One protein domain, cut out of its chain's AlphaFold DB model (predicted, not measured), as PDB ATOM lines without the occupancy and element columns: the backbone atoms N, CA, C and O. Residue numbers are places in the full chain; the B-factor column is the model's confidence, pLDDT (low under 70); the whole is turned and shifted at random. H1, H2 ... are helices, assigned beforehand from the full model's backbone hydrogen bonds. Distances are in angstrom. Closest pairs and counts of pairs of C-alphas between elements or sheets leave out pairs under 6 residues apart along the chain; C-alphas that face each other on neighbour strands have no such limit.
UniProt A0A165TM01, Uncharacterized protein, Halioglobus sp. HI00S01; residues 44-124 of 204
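What this domain is: This is residues 44 to 124 of the 204 residues of an uncharacterized protein of Halioglobus sp. HI00S01 (UniProt A0A165TM01). Two helix pairs, the hairpin H2 and H3 and the pair H4 and H5, make the ends of a small rounded body, with H1 between them. The 81 printed residues have five named helices, H1 to H5, and no named strand: all helix, compact, radius of gyration of the C-alphas 11.8 A, spans 33 by 25 by 23 A.

How they stand to each other: H1, residues 44 to 54, touches H3, residues 77 to 85, about perpendicular at 77 degrees; closest C-alphas Ser 44 and Leu 84, 4.7 A. H2, residues 64 to 69, forms a hairpin with H3; closest C-alphas Ala 65 and Val 80, 5.2 A. H4, residues 92 to 104, touches H1 with residues 102 to 103 alone; closest C-alphas Ala 54 and Cys 102, 5.3 A. H5, residues 113 to 123, touches H4 at a steep tilt of 51 degrees; closest C-alphas Lys 100 and Ala 114, 5.2 A. H5 touches H1, opposite ways at a shallow tilt of 21 degrees; closest C-alphas Arg 46 and Leu 121, 5.6 A. In H1 to H5 every O i to N i+4 pair is within hydrogen-bond range.

Where its parts are: H1 (15.1 A) begins at C-alpha 44 (128.064, 112.130, 92.508); H4 spans 17.8 A; H5 (14.8 A) ends at C-alpha 123 (131.839, 123.372, 90.317).

The domain as a whole: The printed part has no cut, and its links are short. pLDDT is under 70 at, among others, residues 58 to 62.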
ATOM      1  N   SER A  44     128.094 113.591  92.646       80.38
ATOM      2  CA  SER A  44     128.064 112.130  92.508       80.38
ATOM      3  C   SER A  44     128.296 111.669  91.070       80.38
ATOM      4  O   SER A  44     129.144 110.818  90.805       80.38
ATOM      5  N   ALA A  45     127.588 112.259  90.106       75.81
ATOM      6  CA  ALA A  45     127.719 111.920  88.693       75.81
ATOM      7  C   ALA A  45     129.108 112.287  88.145       75.81
ATOM      8  O   ALA A  45     129.705 111.514  87.387       75.81
ATOM      9  N   ARG A  46     129.649 113.438  88.557       85.19
ATOM     10  CA  ARG A  46     131.008 113.875  88.207       85.19
ATOM     11  C   ARG A  46     132.072 113.012  88.891       85.19
ATOM     12  O   ARG A  46     133.047 112.627  88.247       85.19
ATOM     13  N   LEU A  47     131.851 112.626  90.145       86.62
ATOM     14  CA  LEU A  47     132.719 111.738  90.915       86.62
ATOM     15  C   LEU A  47     132.788 110.356  90.266       86.62
ATOM     16  O   LEU A  47     133.874 109.845  89.999       86.62
ATOM     17  N   MET A  48     131.640 109.787  89.900       83.19
ATOM     18  CA  MET A  48     131.567 108.516  89.176       83.19
ATOM     19  C   MET A  48     132.232 108.591  87.797       83.19
ATOM     20  O   MET A  48     132.851 107.620  87.354       83.19
ATOM     21  N   LEU A  49     132.150 109.738  87.116       83.44
ATOM     22  CA  LEU A  49     132.876 109.966  85.869       83.44
ATOM     23  C   LEU A  49     134.394 109.985  86.096       83.44
ATOM     24  O   LEU A  49     135.120 109.361  85.321       83.44
ATOM     25  N   LEU A  50     134.879 110.663  87.140       86.44
ATOM     26  CA  LEU A  50     136.295 110.656  87.513       86.44
ATOM     27  C   LEU A  50     136.777 109.234  87.830       86.44
ATOM     28  O   LEU A  50     137.767 108.793  87.254       86.44
ATOM     29  N   ILE A  51     136.039 108.486  88.650       85.94
ATOM     30  CA  ILE A  51     136.356 107.094  89.012       85.94
ATOM     31  C   ILE A  51     136.450 106.207  87.769       85.94
ATOM     32  O   ILE A  51     137.380 105.410  87.628       85.94
ATOM     33  N   ARG A  52     135.504 106.359  86.835       83.19
ATOM     34  CA  ARG A  52     135.495 105.607  85.576       83.19
ATOM     35  C   ARG A  52     136.680 105.975  84.683       83.19
ATOM     36  O   ARG A  52     137.269 105.079  84.080       83.19
ATOM     37  N   ARG A  53     137.039 107.262  84.595       84.69
ATOM     38  CA  ARG A  53     138.213 107.733  83.835       84.69
ATOM     39  C   ARG A  53     139.518 107.213  84.434       84.69
ATOM     40  O   ARG A  53     140.354 106.712  83.688       84.69
ATOM     41  N   ALA A  54     139.631 107.245  85.758       84.25
ATOM     42  CA  ALA A  54     140.776 106.734  86.502       84.25
ATOM     43  C   ALA A  54     140.858 105.199  86.536       84.25
ATOM     44  O   ALA A  54     141.870 104.654  86.963       84.25
ATOM     45  N   ARG A  55     139.813 104.490  86.075       83.50
ATOM     46  CA  ARG A  55     139.742 103.016  86.020       83.50
ATOM     47  C   ARG A  55     140.096 102.344  87.354       83.50
ATOM     48  O   ARG A  55     140.671 101.261  87.367       83.50
ATOM     49  N   ILE A  56     139.717 102.977  88.466       76.75
ATOM     50  CA  ILE A  56     140.045 102.522  89.833       76.75
ATOM     51  C   ILE A  56     139.458 101.135  90.105       76.75
ATOM     52  O   ILE A  56     140.066 100.308  90.779       76.75
ATOM     53  N   PHE A  57     138.282 100.865  89.540       76.38
ATOM     54  CA  PHE A  57     137.589  99.593  89.676       76.38
ATOM     55  C   PHE A  57     137.381  98.952  88.304       76.38
ATOM     56  O   PHE A  57     136.990  99.627  87.351       76.38
ATOM     57  N   ALA A  58     137.596  97.634  88.225       63.59
ATOM     58  CA  ALA A  58     137.369  96.844  87.013       63.59
ATOM     59  C   ALA A  58     135.902  96.895  86.544       63.59
ATOM     60  O   ALA A  58     135.640  96.917  85.343       63.59
ATOM     61  N   ASP A  59     134.966  96.984  87.494       66.44
ATOM     62  CA  ASP A  59     133.567  97.320  87.248       66.44
ATOM     63  C   ASP A  59     133.103  98.369  88.281       66.44
ATOM     64  O   ASP A  59     133.019  98.054  89.478       66.44
ATOM     65  N   PRO A  60     132.845  99.623  87.863       58.59
ATOM     66  CA  PRO A  60     132.378 100.689  88.746       58.59
ATOM     67  C   PRO A  60     130.876 100.604  89.070       58.59
ATOM     68  O   PRO A  60     130.401 101.411  89.863       58.59
ATOM     69  N   THR A  61     130.113  99.691  88.455       59.59
ATOM     70  CA  THR A  61     128.658  99.582  88.681       59.59
ATOM     71  C   THR A  61     128.279  98.679  89.850       59.59
ATOM     72  O   THR A  61     127.197  98.838  90.409       59.59
ATOM     73  N   ASP A  62     129.181  97.795  90.276       66.75
ATOM     74  CA  ASP A  62     128.942  96.899  91.404       66.75
ATOM     75  C   ASP A  62     129.475  97.500  92.717       66.75
ATOM     76  O   ASP A  62     130.686  97.683  92.871       66.75
ATOM     77  N   ALA A  63     128.567  97.832  93.640       75.06
ATOM     78  CA  ALA A  63     128.836  98.351  94.989       75.06
ATOM     79  C   ALA A  63     129.922  99.460  95.084       75.06
ATOM     80  O   ALA A  63     130.903  99.306  95.821       75.06
ATOM     81  N   PRO A  64     129.772 100.600  94.378       79.94
ATOM     82  CA  PRO A  64     130.790 101.655  94.339       79.94
ATOM     83  C   PRO A  64     131.079 102.273  95.714       79.94
ATOM     84  O   PRO A  64     132.242 102.528  96.021       79.94
ATOM     85  N   ALA A  65     130.064 102.441  96.570       83.38
ATOM     86  CA  ALA A  65     130.252 102.991  97.914       83.38
ATOM     87  C   ALA A  65     131.175 102.116  98.777       83.38
ATOM     88  O   ALA A  65     132.109 102.611  99.403       83.38
ATOM     89  N   LEU A  66     130.971 100.795  98.740       84.12
ATOM     90  CA  LEU A  66     131.792  99.832  99.472       84.12
ATOM     91  C   LEU A  66     133.245  99.839  98.980       84.12
ATOM     92  O   LEU A  66     134.173  99.820  99.780       84.12
ATOM     93  N   LYS A  67     133.446  99.880  97.660       83.38
ATOM     94  CA  LYS A  67     134.782  99.862  97.054       83.38
ATOM     95  C   LYS A  67     135.575 101.140  97.333       83.38
ATOM     96  O   LYS A  67     136.779 101.066  97.543       83.38
ATOM     97  N   ILE A  68     134.919 102.300  97.339       85.25
ATOM     98  CA  ILE A  68     135.567 103.574  97.686       85.25
ATOM     99  C   ILE A  68     135.875 103.624  99.186       85.25
ATOM    100  O   ILE A  68     136.975 104.025  99.546       85.25
ATOM    101  N   ALA A  69     134.961 103.165 100.048       86.69
ATOM    102  CA  ALA A  69     135.195 103.107 101.493       86.69
ATOM    103  C   ALA A  69     136.415 102.238 101.863       86.69
ATOM    104  O   ALA A  69     137.089 102.505 102.846       86.69
ATOM    105  N   GLN A  70     136.767 101.237 101.048       86.38
ATOM    106  CA  GLN A  70     137.967 100.409 101.250       86.38
ATOM    107  C   GLN A  70     139.298 101.114 100.934       86.38
ATOM    108  O   GLN A  70     140.358 100.542 101.185       86.38
ATOM    109  N   LEU A  71     139.278 102.314 100.350       82.75
ATOM    110  CA  LEU A  71     140.500 103.048 100.006       82.75
ATOM    111  C   LEU A  71     141.088 103.812 101.196       82.75
ATOM    112  O   LEU A  71     142.261 104.182 101.154       82.75
ATOM    113  N   ASP A  72     140.289 104.049 102.236       82.62
ATOM    114  CA  ASP A  72     140.701 104.743 103.449       82.62
ATOM    115  C   ASP A  72     139.897 104.218 104.642       82.62
ATOM    116  O   ASP A  72     138.680 104.371 104.686       82.62
ATOM    117  N   ASP A  73     140.577 103.656 105.646       84.50
ATOM    118  CA  ASP A  73     139.949 103.077 106.845       84.50
ATOM    119  C   ASP A  73     139.109 104.084 107.657       84.50
ATOM    120  O   ASP A  73     138.373 103.705 108.569       84.50
ATOM    121  N   ARG A  74     139.238 105.384 107.364       86.19
ATOM    122  CA  ARG A  74     138.465 106.457 107.997       86.19
ATOM    123  C   ARG A  74     137.115 106.699 107.329       86.19
ATOM    124  O   ARG A  74     136.290 107.386 107.925       86.19
ATOM    125  N   TRP A  75     136.895 106.199 106.115       89.12
ATOM    126  CA  TRP A  75     135.640 106.373 105.390       89.12
ATOM    127  C   TRP A  75     134.717 105.194 105.661       89.12
ATOM    128  O   TRP A  75     135.040 104.046 105.357       89.12
ATOM    129  N   THR A  76     133.538 105.464 106.213       90.12
ATOM    130  CA  THR A  76     132.524 104.418 106.340       90.12
ATOM    131  C   THR A  76     131.776 104.250 105.020       90.12
ATOM    132  O   THR A  76     131.682 105.168 104.203       90.12
ATOM    133  N   GLN A  77     131.192 103.070 104.798       89.12
ATOM    134  CA  GLN A  77     130.321 102.853 103.641       89.12
ATOM    135  C   GLN A  77     129.140 103.838 103.626       89.12
ATOM    136  O   GLN A  77     128.702 104.239 102.553       89.12
ATOM    137  N   GLU A  78     128.641 104.236 104.798       88.44
ATOM    138  CA  GLU A  78     127.533 105.183 104.931       88.44
ATOM    139  C   GLU A  78     127.923 106.594 104.475       88.44
ATOM    140  O   GLU A  78     127.166 107.211 103.721       88.44
ATOM    141  N   ASP A  79     129.118 107.063 104.853       85.62
ATOM    142  CA  ASP A  79     129.652 108.358 104.411       85.62
ATOM    143  C   ASP A  79     129.728 108.410 102.882       85.62
ATOM    144  O   ASP A  79     129.225 109.331 102.238       85.62
ATOM    145  N   VAL A  80     130.293 107.363 102.280       87.75
ATOM    146  CA  VAL A  80     130.468 107.281 100.830       87.75
ATOM    147  C   VAL A  80     129.139 107.081 100.098       87.75
ATOM    148  O   VAL A  80     128.937 107.639  99.018       87.75
ATOM    149  N   SER A  81     128.201 106.315 100.662       85.69
ATOM    150  CA  SER A  81     126.838 106.241 100.126       85.69
ATOM    151  C   SER A  81     126.183 107.622 100.122       85.69
ATOM    152  O   SER A  81     125.517 107.963  99.150       85.69
ATOM    153  N   GLY A  82     126.438 108.464 101.128       80.00
ATOM    154  CA  GLY A  82     126.035 109.872 101.109       80.00
ATOM    155  C   GLY A  82     126.573 110.635  99.901       80.00
ATOM    156  O   GLY A  82     125.818 111.314  99.202       80.00
ATOM    157  N   TRP A  83     127.849 110.442  99.575       87.81
ATOM    158  CA  TRP A  83     128.482 111.090  98.424       87.81
ATOM    159  C   TRP A  83     127.865 110.683  97.089       87.81
ATOM    160  O   TRP A  83     127.698 111.510  96.192       87.81
ATOM    161  N   LEU A  84     127.544 109.398  96.940       82.44
ATOM    162  CA  LEU A  84     127.090 108.827  95.673       82.44
ATOM    163  C   LEU A  84     125.576 108.900  95.476       82.44
ATOM    164  O   LEU A  84     125.121 109.082  94.349       82.44
ATOM    165  N   GLU A  85     124.803 108.732  96.545       79.25
ATOM    166  CA  GLU A  85     123.341 108.631  96.488       79.25
ATOM    167  C   GLU A  85     122.660 109.959  96.827       79.25
ATOM    168  O   GLU A  85     121.597 110.255  96.279       79.25
ATOM    169  N   ARG A  86     123.265 110.764  97.711       76.31
ATOM    170  CA  ARG A  86     122.701 112.037  98.197       76.31
ATOM    171  C   ARG A  86     123.446 113.275  97.695       76.31
ATOM    172  O   ARG A  86     123.068 114.385  98.053       76.31
ATOM    173  N   ASP A  87     124.445 113.093  96.833       74.94
ATOM    174  CA  ASP A  87     125.271 114.174  96.273       74.94
ATOM    175  C   ASP A  87     126.053 114.967  97.339       74.94
ATOM    176  O   ASP A  87     126.391 116.132  97.135       74.94
ATOM    177  N   GLU A  88     126.339 114.347  98.490       81.31
ATOM    178  CA  GLU A  88     127.051 114.998  99.593       81.31
ATOM    179  C   GLU A  88     128.538 115.165  99.265       81.31
ATOM    180  O   GLU A  88     129.214 114.240  98.816       81.31
ATOM    181  N   VAL A  89     129.078 116.354  99.514       82.38
ATOM    182  CA  VAL A  89     130.500 116.617  99.288       82.38
ATOM    183  C   VAL A  89     131.295 116.149 100.518       82.38
ATOM    184  O   VAL A  89     130.948 116.542 101.634       82.38
ATOM    185  N   PRO A  90     132.362 115.340 100.349       85.81
ATOM    186  CA  PRO A  90     133.262 114.987 101.442       85.81
ATOM    187  C   PRO A  90     133.928 116.221 102.053       85.81
ATOM    188  O   PRO A  90     133.977 117.291 101.446       85.81
ATOM    189  N   ASP A  91     134.581 116.050 103.203       87.31
ATOM    190  CA  ASP A  91     135.530 117.064 103.650       87.31
ATOM    191  C   ASP A  91     136.635 117.281 102.596       87.31
ATOM    192  O   ASP A  91     137.056 116.361 101.886       87.31
ATOM    193  N   MET A  92     137.126 118.518 102.498       82.19
ATOM    194  CA  MET A  92     138.068 118.911 101.445       82.19
ATOM    195  C   MET A  92     139.357 118.091 101.445       82.19
ATOM    196  O   MET A  92     139.934 117.858 100.383       82.19
ATOM    197  N   ARG A  93     139.818 117.630 102.613       85.00
ATOM    198  CA  ARG A  93     141.031 116.818 102.703       85.00
ATOM    199  C   ARG A  93     140.783 115.433 102.114       85.00
ATOM    200  O   ARG A  93     141.617 114.969 101.335       85.00
ATOM    201  N   SER A  94     139.668 114.794 102.456       86.50
ATOM    202  CA  SER A  94     139.265 113.503 101.890       86.50
ATOM    203  C   SER A  94     139.044 113.601 100.385       86.50
ATOM    204  O   SER A  94     139.631 112.818  99.639       86.50
ATOM    205  N   LEU A  95     138.302 114.615  99.926       87.69
ATOM    206  CA  LEU A  95     138.055 114.846  98.504       87.69
ATOM    207  C   LEU A  95     139.364 115.033  97.731       87.69
ATOM    208  O   LEU A  95     139.613 114.331  96.757       87.69
ATOM    209  N   PHE A  96     140.228 115.941  98.183       86.19
ATOM    210  CA  PHE A  96     141.475 116.238  97.486       86.19
ATOM    211  C   PHE A  96     142.444 115.049  97.490       86.19
ATOM    212  O   PHE A  96     143.107 114.782  96.489       86.19
ATOM    213  N   THR A  97     142.498 114.291  98.590       87.50
ATOM    214  CA  THR A  97     143.298 113.057  98.672       87.50
ATOM    215  C   THR A  97     142.793 112.022  97.674       87.50
ATOM    216  O   THR A  97     143.584 111.471  96.910       87.50
ATOM    217  N   PHE A  98     141.476 111.805  97.628       89.12
ATOM    218  CA  PHE A  98     140.853 110.891  96.680       89.12
ATOM    219  C   PHE A  98     141.131 111.304  95.233       89.12
ATOM    220  O   PHE A  98     141.606 110.498  94.436       89.12
ATOM    221  N   VAL A  99     140.923 112.580  94.899       89.56
ATOM    222  CA  VAL A  99     141.192 113.116  93.559       89.56
ATOM    223  C   VAL A  99     142.664 112.968  93.188       89.56
ATOM    224  O   VAL A  99     142.951 112.567  92.065       89.56
ATOM    225  N   LYS A 100     143.600 113.207  94.113       87.38
ATOM    226  CA  LYS A 100     145.031 112.971  93.869       87.38
ATOM    227  C   LYS A 100     145.337 111.517  93.532       87.38
ATOM    228  O   LYS A 100     146.129 111.275  92.626       87.38
ATOM    229  N   VAL A 101     144.701 110.561  94.209       87.38
ATOM    230  CA  VAL A 101     144.829 109.135  93.869       87.38
ATOM    231  C   VAL A 101     144.268 108.868  92.471       87.38
ATOM    232  O   VAL A 101     144.961 108.280  91.645       87.38
ATOM    233  N   CYS A 102     143.059 109.352  92.170       87.50
ATOM    234  CA  CYS A 102     142.445 109.219  90.846       87.50
ATOM    235  C   CYS A 102     143.349 109.783  89.743       87.50
ATOM    236  O   CYS A 102     143.575 109.128  88.731       87.50
ATOM    237  N   VAL A 103     143.868 110.995  89.944       86.31
ATOM    238  CA  VAL A 103     144.736 111.695  88.996       86.31
ATOM    239  C   VAL A 103     146.079 111.006  88.846       86.31
ATOM    240  O   VAL A 103     146.536 110.888  87.722       86.31
ATOM    241  N   GLY A 104     146.671 110.477  89.918       84.50
ATOM    242  CA  GLY A 104     147.919 109.712  89.835       84.50
ATOM    243  C   GLY A 104     147.794 108.383  89.079       84.50
ATOM    244  O   GLY A 104     148.789 107.882  88.563       84.50
ATOM    245  N   LEU A 105     146.588 107.813  88.991       84.00
ATOM    246  CA  LEU A 105     146.296 106.634  88.163       84.00
ATOM    247  C   LEU A 105     146.048 106.986  86.689       84.00
ATOM    248  O   LEU A 105     146.026 106.103  85.829       84.00
ATOM    249  N   MET A 106     145.840 108.266  86.398       81.94
ATOM    250  CA  MET A 106     145.666 108.797  85.057       81.94
ATOM    251  C   MET A 106     147.009 109.383  84.594       81.94
ATOM    252  O   MET A 106     147.723 110.009  85.366       81.94
ATOM    253  N   ASP A 107     147.384 109.181  83.331       70.12
ATOM    254  CA  ASP A 107     148.674 109.650  82.794       70.12
ATOM    255  C   ASP A 107     148.623 111.165  82.482       70.12
ATOM    256  O   ASP A 107     148.756 111.604  81.337       70.12
ATOM    257  N   TYR A 108     148.305 111.982  83.494       69.69
ATOM    258  CA  TYR A 108     148.233 113.435  83.369       69.69
ATOM    259  C   TYR A 108     149.633 114.043  83.399       69.69
ATOM    260  O   TYR A 108     150.406 113.846  84.331       69.69
ATOM    261  N   GLN A 109     149.925 114.861  82.388       58.94
ATOM    262  CA  GLN A 109     151.146 115.671  82.332       58.94
ATOM    263  C   GLN A 109     150.994 117.032  83.034       58.94
ATOM    264  O   GLN A 109     151.973 117.763  83.177       58.94
ATOM    265  N   ASP A 110     149.778 117.380  83.456       70.62
ATOM    266  CA  ASP A 110     149.470 118.631  84.147       70.62
ATOM    267  C   ASP A 110     149.731 118.497  85.654       70.62
ATOM    268  O   ASP A 110     149.130 117.663  86.333       70.62
ATOM    269  N   GLN A 111     150.619 119.346  86.175       65.06
ATOM    270  CA  GLN A 111     150.985 119.384  87.592       65.06
ATOM    271  C   GLN A 111     149.821 119.808  88.497       65.06
ATOM    272  O   GLN A 111     149.829 119.453  89.672       65.06
ATOM    273  N   ASN A 112     148.824 120.507  87.944       69.12
ATOM    274  CA  ASN A 112     147.646 120.996  88.661       69.12
ATOM    275  C   ASN A 112     146.386 120.162  88.372       69.12
ATOM    276  O   ASN A 112     145.261 120.592  88.632       69.12
ATOM    277  N   ALA A 113     146.540 118.965  87.794       73.19
ATOM    278  CA  ALA A 113     145.405 118.135  87.403       73.19
ATOM    279  C   ALA A 113     144.503 117.761  88.593       73.19
ATOM    280  O   ALA A 113     143.290 117.661  88.430       73.19
ATOM    281  N   ALA A 114     145.058 117.592  89.798       77.81
ATOM    282  CA  ALA A 114     144.264 117.277  90.985       77.81
ATOM    283  C   ALA A 114     143.397 118.461  91.430       77.81
ATOM    284  O   ALA A 114     142.232 118.287  91.787       77.81
ATOM    285  N   GLU A 115     143.942 119.667  91.370       76.50
ATOM    286  CA  GLU A 115     143.269 120.924  91.658       76.50
ATOM    287  C   GLU A 115     142.156 121.174  90.633       76.50
ATOM    288  O   GLU A 115     141.021 121.468  91.014       76.50
ATOM    289  N   HIS A 116     142.443 120.968  89.345       74.88
ATOM    290  CA  HIS A 116     141.471 121.109  88.261       74.88
ATOM    291  C   HIS A 116     140.328 120.094  88.354       74.88
ATOM    292  O   HIS A 116     139.163 120.467  88.233       74.88
ATOM    293  N   GLU A 117     140.634 118.821  88.607       81.00
ATOM    294  CA  GLU A 117     139.607 117.787  88.755       81.00
ATOM    295  C   GLU A 117     138.790 117.994  90.036       81.00
ATOM    296  O   GLU A 117     137.572 117.848  90.009       81.00
ATOM    297  N   THR A 118     139.409 118.432  91.139       80.88
ATOM    298  CA  THR A 118     138.679 118.798  92.367       80.88
ATOM    299  C   THR A 118     137.732 119.966  92.103       80.88
ATOM    300  O   THR A 118     136.560 119.912  92.476       80.88
ATOM    301  N   ALA A 119     138.201 120.995  91.393       69.25
ATOM    302  CA  ALA A 119     137.372 122.118  90.985       69.25
ATOM    303  C   ALA A 119     136.226 121.667  90.066       69.25
ATOM    304  O   ALA A 119     135.085 122.070  90.268       69.25
ATOM    305  N   TYR A 120     136.474 120.779  89.106       78.62
ATOM    306  CA  TYR A 120     135.424 120.227  88.255       78.62
ATOM    307  C   TYR A 120     134.380 119.432  89.056       78.62
ATOM    308  O   TYR A 120     133.174 119.604  88.861       78.62
ATOM    309  N   LEU A 121     134.811 118.587  89.996       80.06
ATOM    310  CA  LEU A 121     133.903 117.823  90.854       80.06
ATOM    311  C   LEU A 121     133.008 118.722  91.702       80.06
ATOM    312  O   LEU A 121     131.832 118.414  91.867       80.06
ATOM    313  N   LEU A 122     133.539 119.837  92.203       72.81
ATOM    314  CA  LEU A 122     132.782 120.791  93.009       72.81
ATOM    315  C   LEU A 122     131.892 121.683  92.132       72.81
ATOM    316  O   LEU A 122     130.685 121.769  92.344       72.81
ATOM    317  N   PHE A 123     132.441 122.254  91.061       60.88
ATOM    318  CA  PHE A 123     131.839 123.372  90.317       60.88
ATOM    319  C   PHE A 123     131.278 123.011  88.934       60.88
ATOM    320  O   PHE A 123     130.417 123.714  88.415       60.88
ATOM    321  N   GLY A 124     131.716 121.896  88.359       65.00
ATOM    322  CA  GLY A 124     131.244 121.350  87.088       65.00
ATOM    323  C   GLY A 124     132.155 121.785  85.957       65.00
ATOM    324  O   GLY A 124     133.256 122.281  86.202       65.00
TER     325      GLY A 124